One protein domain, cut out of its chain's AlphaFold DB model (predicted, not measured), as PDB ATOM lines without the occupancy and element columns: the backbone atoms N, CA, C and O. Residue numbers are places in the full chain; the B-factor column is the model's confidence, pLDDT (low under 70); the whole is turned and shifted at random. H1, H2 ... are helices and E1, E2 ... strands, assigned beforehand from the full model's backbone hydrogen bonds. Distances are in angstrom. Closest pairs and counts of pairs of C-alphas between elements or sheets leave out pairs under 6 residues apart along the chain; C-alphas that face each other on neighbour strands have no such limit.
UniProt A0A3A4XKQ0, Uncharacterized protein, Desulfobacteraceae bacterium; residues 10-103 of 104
ATOM      1  N   ARG A  10      22.253 -23.351  47.192       93.69
ATOM      2  CA  ARG A  10      21.157 -24.330  47.150       93.69
ATOM      3  C   ARG A  10      19.836 -23.655  47.504       93.69
ATOM      4  O   ARG A  10      19.701 -23.055  48.564       93.69
ATOM      5  N   VAL A  11      18.854 -23.801  46.627       92.94
ATOM      6  CA  VAL A  11      17.459 -23.425  46.840       92.94
ATOM      7  C   VAL A  11      16.665 -24.709  47.039       92.94
ATOM      8  O   VAL A  11      16.628 -25.574  46.164       92.94
ATOM      9  N   GLU A  12      16.051 -24.846  48.207       94.81
ATOM     10  CA  GLU A  12      15.145 -25.943  48.531       94.81
ATOM     11  C   GLU A  12      13.705 -25.435  48.468       94.81
ATOM     12  O   GLU A  12      13.361 -24.435  49.095       94.81
ATOM     13  N   ILE A  13      12.871 -26.116  47.685       93.50
ATOM     14  CA  ILE A  13      11.446 -25.812  47.563       93.50
ATOM     15  C   ILE A  13      10.676 -27.052  47.990       93.50
ATOM     16  O   ILE A  13      10.834 -28.118  47.395       93.50
ATOM     17  N   ILE A  14       9.852 -26.892  49.025       94.44
ATOM     18  CA  ILE A  14       8.996 -27.941  49.576       94.44
ATOM     19  C   ILE A  14       7.550 -27.519  49.346       94.44
ATOM     20  O   ILE A  14       7.132 -26.453  49.790       94.44
ATOM     21  N   THR A  15       6.793 -28.353  48.645       94.25
ATOM     22  CA  THR A  15       5.395 -28.088  48.288       94.25
ATOM     23  C   THR A  15       4.598 -29.388  48.317       94.25
ATOM     24  O   THR A  15       5.170 -30.449  48.042       94.25
ATOM     25  N   PRO A  16       3.295 -29.369  48.633       93.62
ATOM     26  CA  PRO A  16       2.470 -30.560  48.502       93.62
ATOM     27  C   PRO A  16       2.426 -31.038  47.042       93.62
ATOM     28  O   PRO A  16       2.333 -30.237  46.108       93.62
ATOM     29  N   HIS A  17       2.497 -32.357  46.852       94.31
ATOM     30  CA  HIS A  17       2.359 -32.987  45.535       94.31
ATOM     31  C   HIS A  17       0.934 -32.776  44.998       94.31
ATOM     32  O   HIS A  17      -0.006 -32.761  45.789       94.31
ATOM     33  N   PHE A  18       0.737 -32.657  43.679       93.81
ATOM     34  CA  PHE A  18      -0.598 -32.418  43.092       93.81
ATOM     35  C   PHE A  18      -1.647 -33.473  43.483       93.81
ATOM     36  O   PHE A  18      -2.834 -33.169  43.572       93.81
ATOM     37  N   SER A  19      -1.216 -34.711  43.732       91.88
ATOM     38  CA  SER A  19      -2.099 -35.791  44.188       91.88
ATOM     39  C   SER A  19      -2.355 -35.821  45.698       91.88
ATOM     40  O   SER A  19      -3.141 -36.646  46.163       91.88
ATOM     41  N   SER A  20      -1.713 -34.944  46.473       92.00
ATOM     42  CA  SER A  20      -1.971 -34.791  47.905       92.00
ATOM     43  C   SER A  20      -3.241 -33.982  48.140       92.00
ATOM     44  O   SER A  20      -3.425 -32.929  47.532       92.00
ATOM     45  N   LEU A  21      -4.064 -34.395  49.108       90.12
ATOM     46  CA  LEU A  21      -5.201 -33.595  49.579       90.12
ATOM     47  C   LEU A  21      -4.750 -32.231  50.132       90.12
ATOM     48  O   LEU A  21      -5.440 -31.232  49.948       90.12
ATOM     49  N   ASP A  22      -3.569 -32.179  50.757       89.00
ATOM     50  CA  ASP A  22      -2.992 -30.940  51.298       89.00
ATOM     51  C   ASP A  22      -2.780 -29.886  50.197       89.00
ATOM     52  O   ASP A  22      -2.809 -28.692  50.475       89.00
ATOM     53  N   SER A  23      -2.632 -30.319  48.940       91.31
ATOM     54  CA  SER A  23      -2.529 -29.424  47.789       91.31
ATOM     55  C   SER A  23      -3.839 -28.684  47.506       91.31
ATOM     56  O   SER A  23      -3.794 -27.589  46.969       91.31
ATOM     57  N   TRP A  24      -4.995 -29.238  47.873       91.12
ATOM     58  CA  TRP A  24      -6.319 -28.719  47.495       91.12
ATOM     59  C   TRP A  24      -7.112 -28.133  48.665       91.12
ATOM     60  O   TRP A  24      -8.126 -27.473  48.459       91.12
ATOM     61  N   LYS A  25      -6.676 -28.394  49.900       92.69
ATOM     62  CA  LYS A  25      -7.379 -27.959  51.113       92.69
ATOM     63  C   LYS A  25      -7.287 -26.448  51.347       92.69
ATOM     64  O   LYS A  25      -8.192 -25.872  51.946       92.69
ATOM     65  N   ASP A  26      -6.190 -25.828  50.922       90.81
ATOM     66  CA  ASP A  26      -5.943 -24.402  51.111       90.81
ATOM     67  C   ASP A  26      -6.393 -23.606  49.871       90.81
ATOM     68  O   ASP A  26      -5.802 -23.775  48.804       90.81
ATOM     69  N   PRO A  27      -7.390 -22.705  49.983       90.06
ATOM     70  CA  PRO A  27      -7.848 -21.892  48.856       90.06
ATOM     71  C   PRO A  27      -6.799 -20.879  48.369       90.06
ATOM     72  O   PRO A  27      -6.930 -20.328  47.276       90.06
ATOM     73  N   THR A  28      -5.759 -20.602  49.162       92.56
ATOM     74  CA  THR A  28      -4.639 -19.739  48.765       92.56
ATOM     75  C   THR A  28      -3.588 -20.483  47.944       92.56
ATOM     76  O   THR A  28      -2.777 -19.845  47.262       92.56
ATOM     77  N   HIS A  29      -3.611 -21.819  47.952       91.00
ATOM     78  CA  HIS A  29      -2.678 -22.628  47.192       91.00
ATOM     79  C   HIS A  29      -3.080 -22.657  45.714       91.00
ATOM     80  O   HIS A  29      -4.066 -23.268  45.319       91.00
ATOM     81  N   ARG A  30      -2.309 -21.944  44.886       90.00
ATOM     82  CA  ARG A  30      -2.629 -21.745  43.462       90.00
ATOM     83  C   ARG A  30      -2.013 -22.783  42.532       90.00
ATOM     84  O   ARG A  30      -2.505 -22.968  41.424       90.00
ATOM     85  N   TRP A  31      -0.892 -23.382  42.929       91.75
ATOM     86  CA  TRP A  31      -0.052 -24.163  42.025       91.75
ATOM     87  C   TRP A  31       0.095 -25.597  42.514       91.75
ATOM     88  O   TRP A  31       0.712 -25.852  43.540       91.75
ATOM     89  N   HIS A  32      -0.409 -26.551  41.739       92.44
ATOM     90  CA  HIS A  32      -0.323 -27.972  42.064       92.44
ATOM     91  C   HIS A  32       0.779 -28.617  41.222       92.44
ATOM     92  O   HIS A  32       0.608 -28.845  40.025       92.44
ATOM     93  N   PHE A  33       1.936 -28.873  41.832       92.19
ATOM     94  CA  PHE A  33       3.128 -29.318  41.109       92.19
ATOM     95  C   PHE A  33       3.282 -30.847  41.066       92.19
ATOM     96  O   PHE A  33       2.981 -31.542  42.040       92.19
ATOM     97  N   SER A  34       3.788 -31.353  39.934       92.62
ATOM     98  CA  SER A  34       4.358 -32.702  39.754       92.62
ATOM     99  C   SER A  34       5.869 -32.684  39.976       92.62
ATOM    100  O   SER A  34       6.470 -31.615  40.043       92.62
ATOM    101  N   SER A  35       6.531 -33.841  40.030       90.69
ATOM    102  CA  SER A  35       7.991 -33.929  40.191       90.69
ATOM    103  C   SER A  35       8.791 -33.212  39.093       90.69
ATOM    104  O   SER A  35       9.909 -32.737  39.330       90.69
ATOM    105  N   SER A  36       8.194 -33.075  37.910       90.38
ATOM    106  CA  SER A  36       8.770 -32.488  36.700       90.38
ATOM    107  C   SER A  36       8.542 -30.976  36.549       90.38
ATOM    108  O   SER A  36       8.935 -30.392  35.542       90.38
ATOM    109  N   TRP A  37       7.974 -30.293  37.551       90.06
ATOM    110  CA  TRP A  37       7.693 -28.849  37.473       90.06
ATOM    111  C   TRP A  37       8.940 -27.996  37.159       90.06
ATOM    112  O   TRP A  37       8.871 -27.002  36.428       90.06
ATOM    113  N   HIS A  38      10.096 -28.422  37.675       88.81
ATOM    114  CA  HIS A  38      11.386 -27.750  37.534       88.81
ATOM    115  C   HIS A  38      11.871 -27.659  36.078       88.81
ATOM    116  O   HIS A  38      12.623 -26.740  35.749       88.81
ATOM    117  N   LEU A  39      11.409 -28.549  35.189       87.94
ATOM    118  CA  LEU A  39      11.793 -28.569  33.772       87.94
ATOM    119  C   LEU A  39      11.462 -27.249  33.066       87.94
ATOM    120  O   LEU A  39      12.209 -26.799  32.197       87.94
ATOM    121  N   SER A  40      10.384 -26.581  33.491       83.25
ATOM    122  CA  SER A  40      10.004 -25.260  32.975       83.25
ATOM    123  C   SER A  40      11.077 -24.197  33.213       83.25
ATOM    124  O   SER A  40      11.171 -23.243  32.444       83.25
ATOM    125  N   PHE A  41      11.884 -24.361  34.263       80.62
ATOM    126  CA  PHE A  41      12.938 -23.429  34.648       80.62
ATOM    127  C   PHE A  41      14.315 -23.849  34.148       80.62
ATOM    128  O   PHE A  41      15.146 -22.970  33.938       80.62
ATOM    129  N   THR A  42      14.551 -25.143  33.928       83.00
ATOM    130  CA  THR A  42      15.880 -25.667  33.577       83.00
ATOM    131  C   THR A  42      16.039 -26.034  32.104       83.00
ATOM    132  O   THR A  42      17.119 -25.853  31.552       83.00
ATOM    133  N   GLN A  43      14.993 -26.524  31.434       76.38
ATOM    134  CA  GLN A  43      15.112 -27.111  30.089       76.38
ATOM    135  C   GLN A  43      14.483 -26.279  28.968       76.38
ATOM    136  O   GLN A  43      14.619 -26.621  27.790       76.38
ATOM    137  N   ARG A  44      13.813 -25.172  29.298       72.38
ATOM    138  CA  ARG A  44      13.178 -24.293  28.310       72.38
ATOM    139  C   ARG A  44      14.235 -23.587  27.453       72.38
ATOM    140  O   ARG A  44      15.338 -23.328  27.920       72.38
ATOM    141  N   TYR A  45      13.902 -23.243  26.206       67.31
ATOM    142  CA  TYR A  45      14.843 -22.605  25.264       67.31
ATOM    143  C   TYR A  45      15.558 -21.380  25.866       67.31
ATOM    144  O   TYR A  45      16.779 -21.286  25.816       67.31
ATOM    145  N   LEU A  46      14.800 -20.506  26.535       63.00
ATOM    146  CA  LEU A  46      15.333 -19.338  27.246       63.00
ATOM    147  C   LEU A  46      16.225 -19.722  28.437       63.00
ATOM    148  O   LEU A  46      17.271 -19.115  28.637       63.00
ATOM    149  N   SER A  47      15.853 -20.759  29.188       70.75
ATOM    150  CA  SER A  47      16.654 -21.295  30.295       70.75
ATOM    151  C   SER A  47      17.991 -21.870  29.835       70.75
ATOM    152  O   SER A  47      18.962 -21.817  30.577       70.75
ATOM    153  N   LYS A  48      18.060 -22.405  28.610       68.38
ATOM    154  CA  LYS A  48      19.314 -22.892  28.018       68.38
ATOM    155  C   LYS A  48      20.241 -21.753  27.595       68.38
ATOM    156  O   LYS A  48      21.452 -21.925  27.634       68.38
ATOM    157  N   GLN A  49      19.684 -20.615  27.184       65.69
ATOM    158  CA  GLN A  49      20.465 -19.441  26.783       65.69
ATOM    159  C   GLN A  49      20.952 -18.626  27.980       65.69
ATOM    160  O   GLN A  49      22.046 -18.074  27.935       65.69
ATOM    161  N   VAL A  50      20.156 -18.564  29.050       69.38
ATOM    162  CA  VAL A  50      20.500 -17.859  30.290       69.38
ATOM    163  C   VAL A  50      20.166 -18.765  31.480       69.38
ATOM    164  O   VAL A  50      19.080 -18.652  32.066       69.38
ATOM    165  N   PRO A  51      21.058 -19.714  31.822       74.75
ATOM    166  CA  PRO A  51      20.799 -20.670  32.887       74.75
ATOM    167  C   PRO A  51      20.867 -19.969  34.243       74.75
ATOM    168  O   PRO A  51      21.936 -19.657  34.748       74.75
ATOM    169  N   ALA A  52      19.701 -19.723  34.843       84.00
ATOM    170  CA  ALA A  52      19.592 -19.153  36.187       84.00
ATOM    171  C   ALA A  52      19.605 -20.228  37.290       84.00
ATOM    172  O   ALA A  52      19.974 -19.968  38.437       84.00
ATOM    173  N   PHE A  53      19.155 -21.440  36.957       87.62
ATOM    174  CA  PHE A  53      19.017 -22.540  37.901       87.62
ATOM    175  C   PHE A  53      19.414 -23.864  37.257       87.62
ATOM    176  O   PHE A  53      19.033 -24.159  36.126       87.62
ATOM    177  N   GLU A  54      20.117 -24.683  38.023       89.69
ATOM    178  CA  GLU A  54      20.449 -26.067  37.716       89.69
ATOM    179  C   GLU A  54      19.632 -26.979  38.638       89.69
ATOM    180  O   GLU A  54      19.581 -26.766  39.851       89.69
ATOM    181  N   HIS A  55      18.957 -27.986  38.084       91.94
ATOM    182  CA  HIS A  55      18.234 -28.964  38.897       91.94
ATOM    183  C   HIS A  55      19.205 -30.008  39.436       91.94
ATOM    184  O   HIS A  55      19.981 -30.573  38.675       91.94
ATOM    185  N   GLN A  56      19.163 -30.256  40.746       92.19
ATOM    186  CA  GLN A  56      20.013 -31.263  41.380       92.19
ATOM    187  C   GLN A  56      19.250 -32.546  41.684       92.19
ATOM    188  O   GLN A  56      19.737 -33.642  41.435       92.19
ATOM    189  N   SER A  57      18.076 -32.425  42.301       92.56
ATOM    190  CA  SER A  57      17.263 -33.584  42.659       92.56
ATOM    191  C   SER A  57      15.834 -33.180  42.983       92.56
ATOM    192  O   SER A  57      15.566 -32.083  43.475       92.56
ATOM    193  N   THR A  58      14.911 -34.098  42.717       92.88
ATOM    194  CA  THR A  58      13.534 -34.028  43.200       92.88
ATOM    195  C   THR A  58      13.249 -35.293  43.988       92.88
ATOM    196  O   THR A  58      13.438 -36.400  43.488       92.88
ATOM    197  N   ILE A  59      12.794 -35.123  45.222       92.56
ATOM    198  CA  ILE A  59      12.442 -36.208  46.128       92.56
ATOM    199  C   ILE A  59      10.955 -36.091  46.422       92.56
ATOM    200  O   ILE A  59      10.464 -35.028  46.794       92.56
ATOM    201  N   VAL A  60      10.239 -37.201  46.277       92.38
ATOM    202  CA  VAL A  60       8.827 -37.282  46.646       92.38
ATOM    203  C   VAL A  60       8.703 -38.031  47.960       92.38
ATOM    204  O   VAL A  60       9.218 -39.137  48.134       92.38
ATOM    205  N   SER A  61       8.022 -37.401  48.908       90.44
ATOM    206  CA  SER A  61       7.753 -37.955  50.224       90.44
ATOM    207  C   SER A  61       6.371 -38.597  50.262       90.44
ATOM    208  O   SER A  61       5.380 -38.058  49.768       90.44
ATOM    209  N   PHE A  62       6.312 -39.757  50.904       89.44
ATOM    210  CA  PHE A  62       5.080 -40.489  51.163       89.44
ATOM    211  C   PHE A  62       4.823 -40.559  52.665       89.44
ATOM    212  O   PHE A  62       5.733 -40.374  53.473       89.44
ATOM    213  N   GLY A  63       3.588 -40.880  53.049       83.56
ATOM    214  CA  GLY A  63       3.244 -41.144  54.442       83.56
ATOM    215  C   GLY A  63       4.075 -42.271  55.081       83.56
ATOM    216  O   GLY A  63       4.761 -43.055  54.410       83.56
ATOM    217  N   LYS A  64       3.990 -42.366  56.412       79.69
ATOM    218  CA  LYS A  64       4.678 -43.395  57.214       79.69
ATOM    219  C   LYS A  64       3.960 -44.752  57.216       79.69
ATOM    220  O   LYS A  64       4.480 -45.716  57.763       79.69
ATOM    221  N   ASN A  65       2.790 -44.847  56.588       83.69
ATOM    222  CA  ASN A  65       1.973 -46.059  56.599       83.69
ATOM    223  C   ASN A  65       2.631 -47.177  55.772       83.69
ATOM    224  O   ASN A  65       3.278 -46.910  54.758       83.69
ATOM    225  N   VAL A  66       2.401 -48.440  56.149       79.69
ATOM    226  CA  VAL A  66       2.926 -49.615  55.422       79.69
ATOM    227  C   VAL A  66       2.468 -49.659  53.961       79.69
ATOM    228  O   VAL A  66       3.245 -50.007  53.080       79.69
ATOM    229  N   ARG A  67       1.249 -49.179  53.669       80.31
ATOM    230  CA  ARG A  67       0.734 -49.039  52.294       80.31
ATOM    231  C   ARG A  67       1.589 -48.110  51.428       80.31
ATOM    232  O   ARG A  67       1.660 -48.297  50.222       80.31
ATOM    233  N   CYS A  68       2.288 -47.149  52.033       82.75
ATOM    234  CA  CYS A  68       3.188 -46.239  51.329       82.75
ATOM    235  C   CYS A  68       4.527 -46.890  50.938       82.75
ATOM    236  O   CYS A  68       5.327 -46.253  50.260       82.75
ATOM    237  N   LEU A  69       4.801 -48.138  51.338       84.69
ATOM    238  CA  LEU A  69       5.966 -48.889  50.854       84.69
ATOM    239  C   LEU A  69       5.792 -49.338  49.398       84.69
ATOM    240  O   LEU A  69       6.770 -49.346  48.658       84.69
ATOM    241  N   ILE A  70       4.557 -49.628  48.976       87.69
ATOM    242  CA  ILE A  70       4.222 -50.039  47.605       87.69
ATOM    243  C   ILE A  70       4.636 -48.968  46.581       87.69
ATOM    244  O   ILE A  70       5.463 -49.279  45.724       87.69
ATOM    245  N   PRO A  71       4.176 -47.700  46.671       88.06
ATOM    246  CA  PRO A  71       4.589 -46.669  45.720       88.06
ATOM    247  C   PRO A  71       6.097 -46.394  45.780       88.06
ATOM    248  O   PRO A  71       6.714 -46.193  44.740       88.06
ATOM    249  N   ARG A  72       6.731 -46.469  46.964       88.62
ATOM    250  CA  ARG A  72       8.194 -46.329  47.092       88.62
ATOM    251  C   ARG A  72       8.948 -47.413  46.315       88.62
ATOM    252  O   ARG A  72       9.942 -47.105  45.659       88.62
ATOM    253  N   LEU A  73       8.475 -48.658  46.362       88.25
ATOM    254  CA  LEU A  73       9.055 -49.761  45.596       88.25
ATOM    255  C   LEU A  73       8.810 -49.586  44.091       88.25
ATOM    256  O   LEU A  73       9.740 -49.738  43.305       88.25
ATOM    257  N   MET A  74       7.592 -49.208  43.692       88.00
ATOM    258  CA  MET A  74       7.250 -48.960  42.286       88.00
ATOM    259  C   MET A  74       8.116 -47.858  41.675       88.00
ATOM    260  O   MET A  74       8.659 -48.045  40.593       88.00
ATOM    261  N   ILE A  75       8.317 -46.750  42.393       89.75
ATOM    262  CA  ILE A  75       9.189 -45.650  41.957       89.75
ATOM    263  C   ILE A  75      10.630 -46.127  41.795       89.75
ATOM    264  O   ILE A  75      11.288 -45.759  40.827       89.75
ATOM    265  N   ARG A  76      11.117 -46.972  42.711       89.31
ATOM    266  CA  ARG A  76      12.470 -47.532  42.619       89.31
ATOM    267  C   ARG A  76      12.647 -48.452  41.407       89.31
ATOM    268  O   ARG A  76      13.736 -48.479  40.852       89.31
ATOM    269  N   MET A  77      11.616 -49.207  41.019       88.56
ATOM    270  CA  MET A  77      11.701 -50.163  39.906       88.56
ATOM    271  C   MET A  77      11.408 -49.539  38.538       88.56
ATOM    272  O   MET A  77      12.096 -49.845  37.573       88.56
ATOM    273  N   MET A  78      10.379 -48.696  38.443       86.62
ATOM    274  CA  MET A  78       9.825 -48.210  37.169       86.62
ATOM    275  C   MET A  78      10.074 -46.715  36.933       86.62
ATOM    276  O   MET A  78       9.861 -46.223  35.829       86.62
ATOM    277  N   GLY A  79      10.532 -45.994  37.957       89.38
ATOM    278  CA  GLY A  79      10.784 -44.560  37.900       89.38
ATOM    279  C   GLY A  79       9.623 -43.710  38.418       89.38
ATOM    280  O   GLY A  79       8.470 -44.140  38.512       89.38
ATOM    281  N   LEU A  80       9.957 -42.468  38.768       89.00
ATOM    282  CA  LEU A  80       9.024 -41.520  39.374       89.00
ATOM    283  C   LEU A  80       7.947 -41.051  38.389       89.00
ATOM    284  O   LEU A  80       6.770 -41.063  38.732       89.00
ATOM    285  N   GLU A  81       8.332 -40.712  37.159       89.19
ATOM    286  CA  GLU A  81       7.405 -40.215  36.132       89.19
ATOM    287  C   GLU A  81       6.363 -41.264  35.729       89.19
ATOM    288  O   GLU A  81       5.181 -40.958  35.563       89.19
ATOM    289  N   TRP A  82       6.786 -42.528  35.609       90.50
ATOM    290  CA  TRP A  82       5.875 -43.622  35.281       90.50
ATOM    291  C   TRP A  82       4.832 -43.819  36.381       90.50
ATOM    292  O   TRP A  82       3.640 -43.963  36.097       90.50
ATOM    293  N   TRP A  83       5.269 -43.780  37.640       92.19
ATOM    294  CA  TRP A  83       4.375 -43.857  38.785       92.19
ATOM    295  C   TRP A  83       3.429 -42.646  38.855       92.19
ATOM    296  O   TRP A  83       2.228 -42.839  39.052       92.19
ATOM    297  N   GLU A  84       3.927 -41.426  38.625       91.50
ATOM    298  CA  GLU A  84       3.105 -40.207  38.625       91.50
ATOM    299  C   GLU A  84       1.985 -40.280  37.583       91.50
ATOM    300  O   GLU A  84       0.848 -39.901  37.861       91.50
ATOM    301  N   LYS A  85       2.283 -40.826  36.400       90.69
ATOM    302  CA  LYS A  85       1.322 -40.945  35.301       90.69
ATOM    303  C   LYS A  85       0.193 -41.946  35.571       90.69
ATOM    304  O   LYS A  85      -0.928 -41.705  35.134       90.69
ATOM    305  N   HIS A  86       0.470 -43.060  36.252       88.69
ATOM    306  CA  HIS A  86      -0.486 -44.176  36.367       88.69
ATOM    307  C   HIS A  86      -1.081 -44.355  37.772       88.69
ATOM    308  O   HIS A  86      -2.208 -44.823  37.902       88.69
ATOM    309  N   TYR A  87      -0.345 -43.998  38.828       89.25
ATOM    310  CA  TYR A  87      -0.681 -44.370  40.208       89.25
ATOM    311  C   TYR A  87      -0.718 -43.198  41.195       89.25
ATOM    312  O   TYR A  87      -1.037 -43.423  42.365       89.25
ATOM    313  N   ALA A  88      -0.460 -41.959  40.756       88.44
ATOM    314  CA  ALA A  88      -0.413 -40.789  41.638       88.44
ATOM    315  C   ALA A  88      -1.685 -40.589  42.476       88.44
ATOM    316  O   ALA A  88      -1.578 -40.175  43.628       88.44
ATOM    317  N   PHE A  89      -2.867 -40.875  41.919       85.81
ATOM    318  CA  PHE A  89      -4.153 -40.704  42.610       85.81
ATOM    319  C   PHE A  89      -4.545 -41.896  43.491       85.81
ATOM    320  O   PHE A  89      -5.269 -41.721  44.464       85.81
ATOM    321  N   ILE A  90      -4.053 -43.100  43.181       87.19
ATOM    322  CA  ILE A  90      -4.310 -44.304  43.991       87.19
ATOM    323  C   ILE A  90      -3.426 -44.279  45.239       87.19
ATOM    324  O   ILE A  90      -3.876 -44.547  46.353       87.19
ATOM    325  N   TYR A  91      -2.157 -43.927  45.055       86.56
ATOM    326  CA  TYR A  91      -1.183 -43.806  46.125       86.56
ATOM    327  C   TYR A  91      -0.760 -42.346  46.257       86.56
ATOM    328  O   TYR A  91       0.305 -41.975  45.806       86.56
ATOM    329  N   SER A  92      -1.560 -41.485  46.877       87.69
ATOM    330  CA  SER A  92      -1.213 -40.059  46.984       87.69
ATOM    331  C   SER A  92       0.164 -39.829  47.629       87.69
ATOM    332  O   SER A  92       0.429 -40.293  48.747       87.69
ATOM    333  N   ALA A  93       1.033 -39.077  46.950       91.06
ATOM    334  CA  ALA A  93       2.232 -38.519  47.568       91.06
ATOM    335  C   ALA A  93       1.853 -37.367  48.502       91.06
ATOM    336  O   ALA A  93       0.776 -36.791  48.377       91.06
ATOM    337  N   ARG A  94       2.740 -37.035  49.445       90.81
ATOM    338  CA  ARG A  94       2.511 -35.959  50.412       90.81
ATOM    339  C   ARG A  94       3.157 -34.664  49.943       90.81
ATOM    340  O   ARG A  94       2.459 -33.771  49.479       90.81
ATOM    341  N   ASN A  95       4.485 -34.603  49.999       93.25
ATOM    342  CA  ASN A  95       5.256 -33.428  49.596       93.25
ATOM    343  C   ASN A  95       6.288 -33.787  48.534       93.25
ATOM    344  O   ASN A  95       6.839 -34.891  48.541       93.25
ATOM    345  N   ILE A  96       6.592 -32.817  47.687       94.50
ATOM    346  CA  ILE A  96       7.719 -32.813  46.768       94.50
ATOM    347  C   ILE A  96       8.752 -31.844  47.329       94.50
ATOM    348  O   ILE A  96       8.431 -30.692  47.619       94.50
ATOM    349  N   THR A  97       9.984 -32.316  47.448       95.56
ATOM    350  CA  THR A  97      11.145 -31.495  47.771       95.56
ATOM    351  C   THR A  97      12.034 -31.435  46.542       95.56
ATOM    352  O   THR A  97      12.578 -32.451  46.111       95.56
ATOM    353  N   THR A  98      12.183 -30.249  45.966       94.94
ATOM    354  CA  THR A  98      13.064 -30.020  44.819       94.94
ATOM    355  C   THR A  98      14.250 -29.172  45.249       94.94
ATOM    356  O   THR A  98      14.092 -28.114  45.862       94.94
ATOM    357  N   HIS A  99      15.446 -29.632  44.896       94.62
ATOM    358  CA  HIS A  99      16.695 -28.924  45.113       94.62
ATOM    359  C   HIS A  99      17.196 -28.344  43.797       94.62
ATOM    360  O   HIS A  99      17.436 -29.064  42.824       94.62
ATOM    361  N   LEU A 100      17.358 -27.027  43.791       92.56
ATOM    362  CA  LEU A 100      17.903 -26.258  42.684       92.56
ATOM    363  C   LEU A 100      19.202 -25.594  43.137       92.56
ATOM    364  O   LEU A 100      19.321 -25.166  44.284       92.56
ATOM    365  N   LYS A 101      20.168 -25.468  42.238       93.19
ATOM    366  CA  LYS A 101      21.398 -24.708  42.440       93.19
ATOM    367  C   LYS A 101      21.341 -23.437  41.603       93.19
ATOM    368  O   LYS A 101      20.934 -23.479  40.446       93.19
ATOM    369  N   ILE A 102      21.715 -22.306  42.188       92.19
ATOM    370  CA  ILE A 102      21.789 -21.027  41.473       92.19
ATOM    371  C   ILE A 102      23.052 -21.014  40.608       92.19
ATOM    372  O   ILE A 102      24.135 -21.313  41.110       92.19
ATOM    373  N   LEU A 103      22.909 -20.649  39.338       88.44
ATOM    374  CA  LEU A 103      24.012 -20.343  38.420       88.44
ATOM    375  C   LEU A 103      24.059 -18.821  38.208       88.44
ATOM    376  O   LEU A 103      23.026 -18.187  38.378       88.44
TER     377      LEU A 103
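AT A GLANCE: This is residues 10 to 103 of the 104 residues of an uncharacterized protein of Desulfobacteraceae bacterium (UniProt A0A3A4XKQ0). A twisted ribbon of three antiparallel strands, E1, E3 and E2, runs through the model, and small groups of helices gather near its two ends. H4 and H5 meet at a steep angle near the end where E2 finishes and E3 starts, H1 grazes the ribbon near the end of E1, and H2 and H3 gather near the start of E2, with the long link of residues 26 to 38 leading back from H1 to H2. The printed part has 94 residues, with five named helices and three named strands in the order E1, H1, H2, H3, E2, H4, H5, E3; the sheet's order is E1, E3, E2, antiparallel throughout. The class is mixed, helices and strands, and the whole is compact, with a radius of gyration of the C-alphas of 14.3 A and spans of 44 by 35 by 23 A.

IN THESE COORDINATES: Find C-alpha 10 at (21.157, -24.330, 47.150); from there strand E1, residues 10 to 16, runs 19.7 A to C-alpha 16 at (2.470, -30.560, 48.502). Next come the short helices H1, residues 22 to 25, H2, residues 39 to 42, and H3, residues 45 to 49. Strand E2, residues 53 to 61, covers 22.7 A from first to last C-alpha and bends by 57 degrees at residue 56. Look for helix H4 at residues 66 to 78, 19.6 A long, beginning at C-alpha 66 (2.926, -49.615, 55.422). Helix H5, residues 80 to 87, is 10.1 A long. Strand E3, residues 95 to 102, runs 22.2 A and ends at C-alpha 102 (21.789, -21.027, 41.473).

HOW THE PARTS SIT: Begin with the sheet, where E3 is the inner strand and E1 and E2 are the edge strands. E1 and E3 are antiparallel, at 159 degrees between their directions; N 11 and O 100 are 2.8 A apart, and N 98 and O 13 are 2.9 A apart, both within hydrogen-bond range. E3 and E2 are antiparallel at 163 degrees; here N 59 and O 97 are 2.8 A apart, and so are N 101 and O 54. H1 is on the sheet but only grazes it, with residues 22 to 24; the closest C-alphas of E1 and H1, those of Pro 16 and Ser 23, are 5.2 A apart. H2 also only grazes the sheet, with residues 39 to 42; its closest C-alphas to E2 are those of Thr 42 and Glu 54, at 6.2 A. H2 and H3 are close but not clearly touching, with the C-alphas of Phe 41 and Ser 47 closest at 6.1 A. H3 is not on the sheet. H4 touches H5 with residues 71 to 75 alone, at a steep tilt of 57 degrees, opposite ways; the closest C-alphas, those of Ile 75 and Trp 83, are 6.0 A apart. H5 is not on the sheet; H4 is not on it either, but only just, with 4 pairs of C-alphas within 10 A. In H3 and H5 every O i to N i+4 pair is within hydrogen-bond range, in H4 6 of 9 are, and H1 and H2 are too short for such a pair.

THE WHOLE: Look to Gln 49 and Val 66 for the two C-alphas farthest apart, at 45.1 A. The printed part has no cut, and C-alphas 10 and 103 are 10.0 A apart. The link from H1 to H2, 13 residues, is long. The mean pLDDT of the printed part is 87.9; residues 45 to 46 and 48 to 50 are under 70.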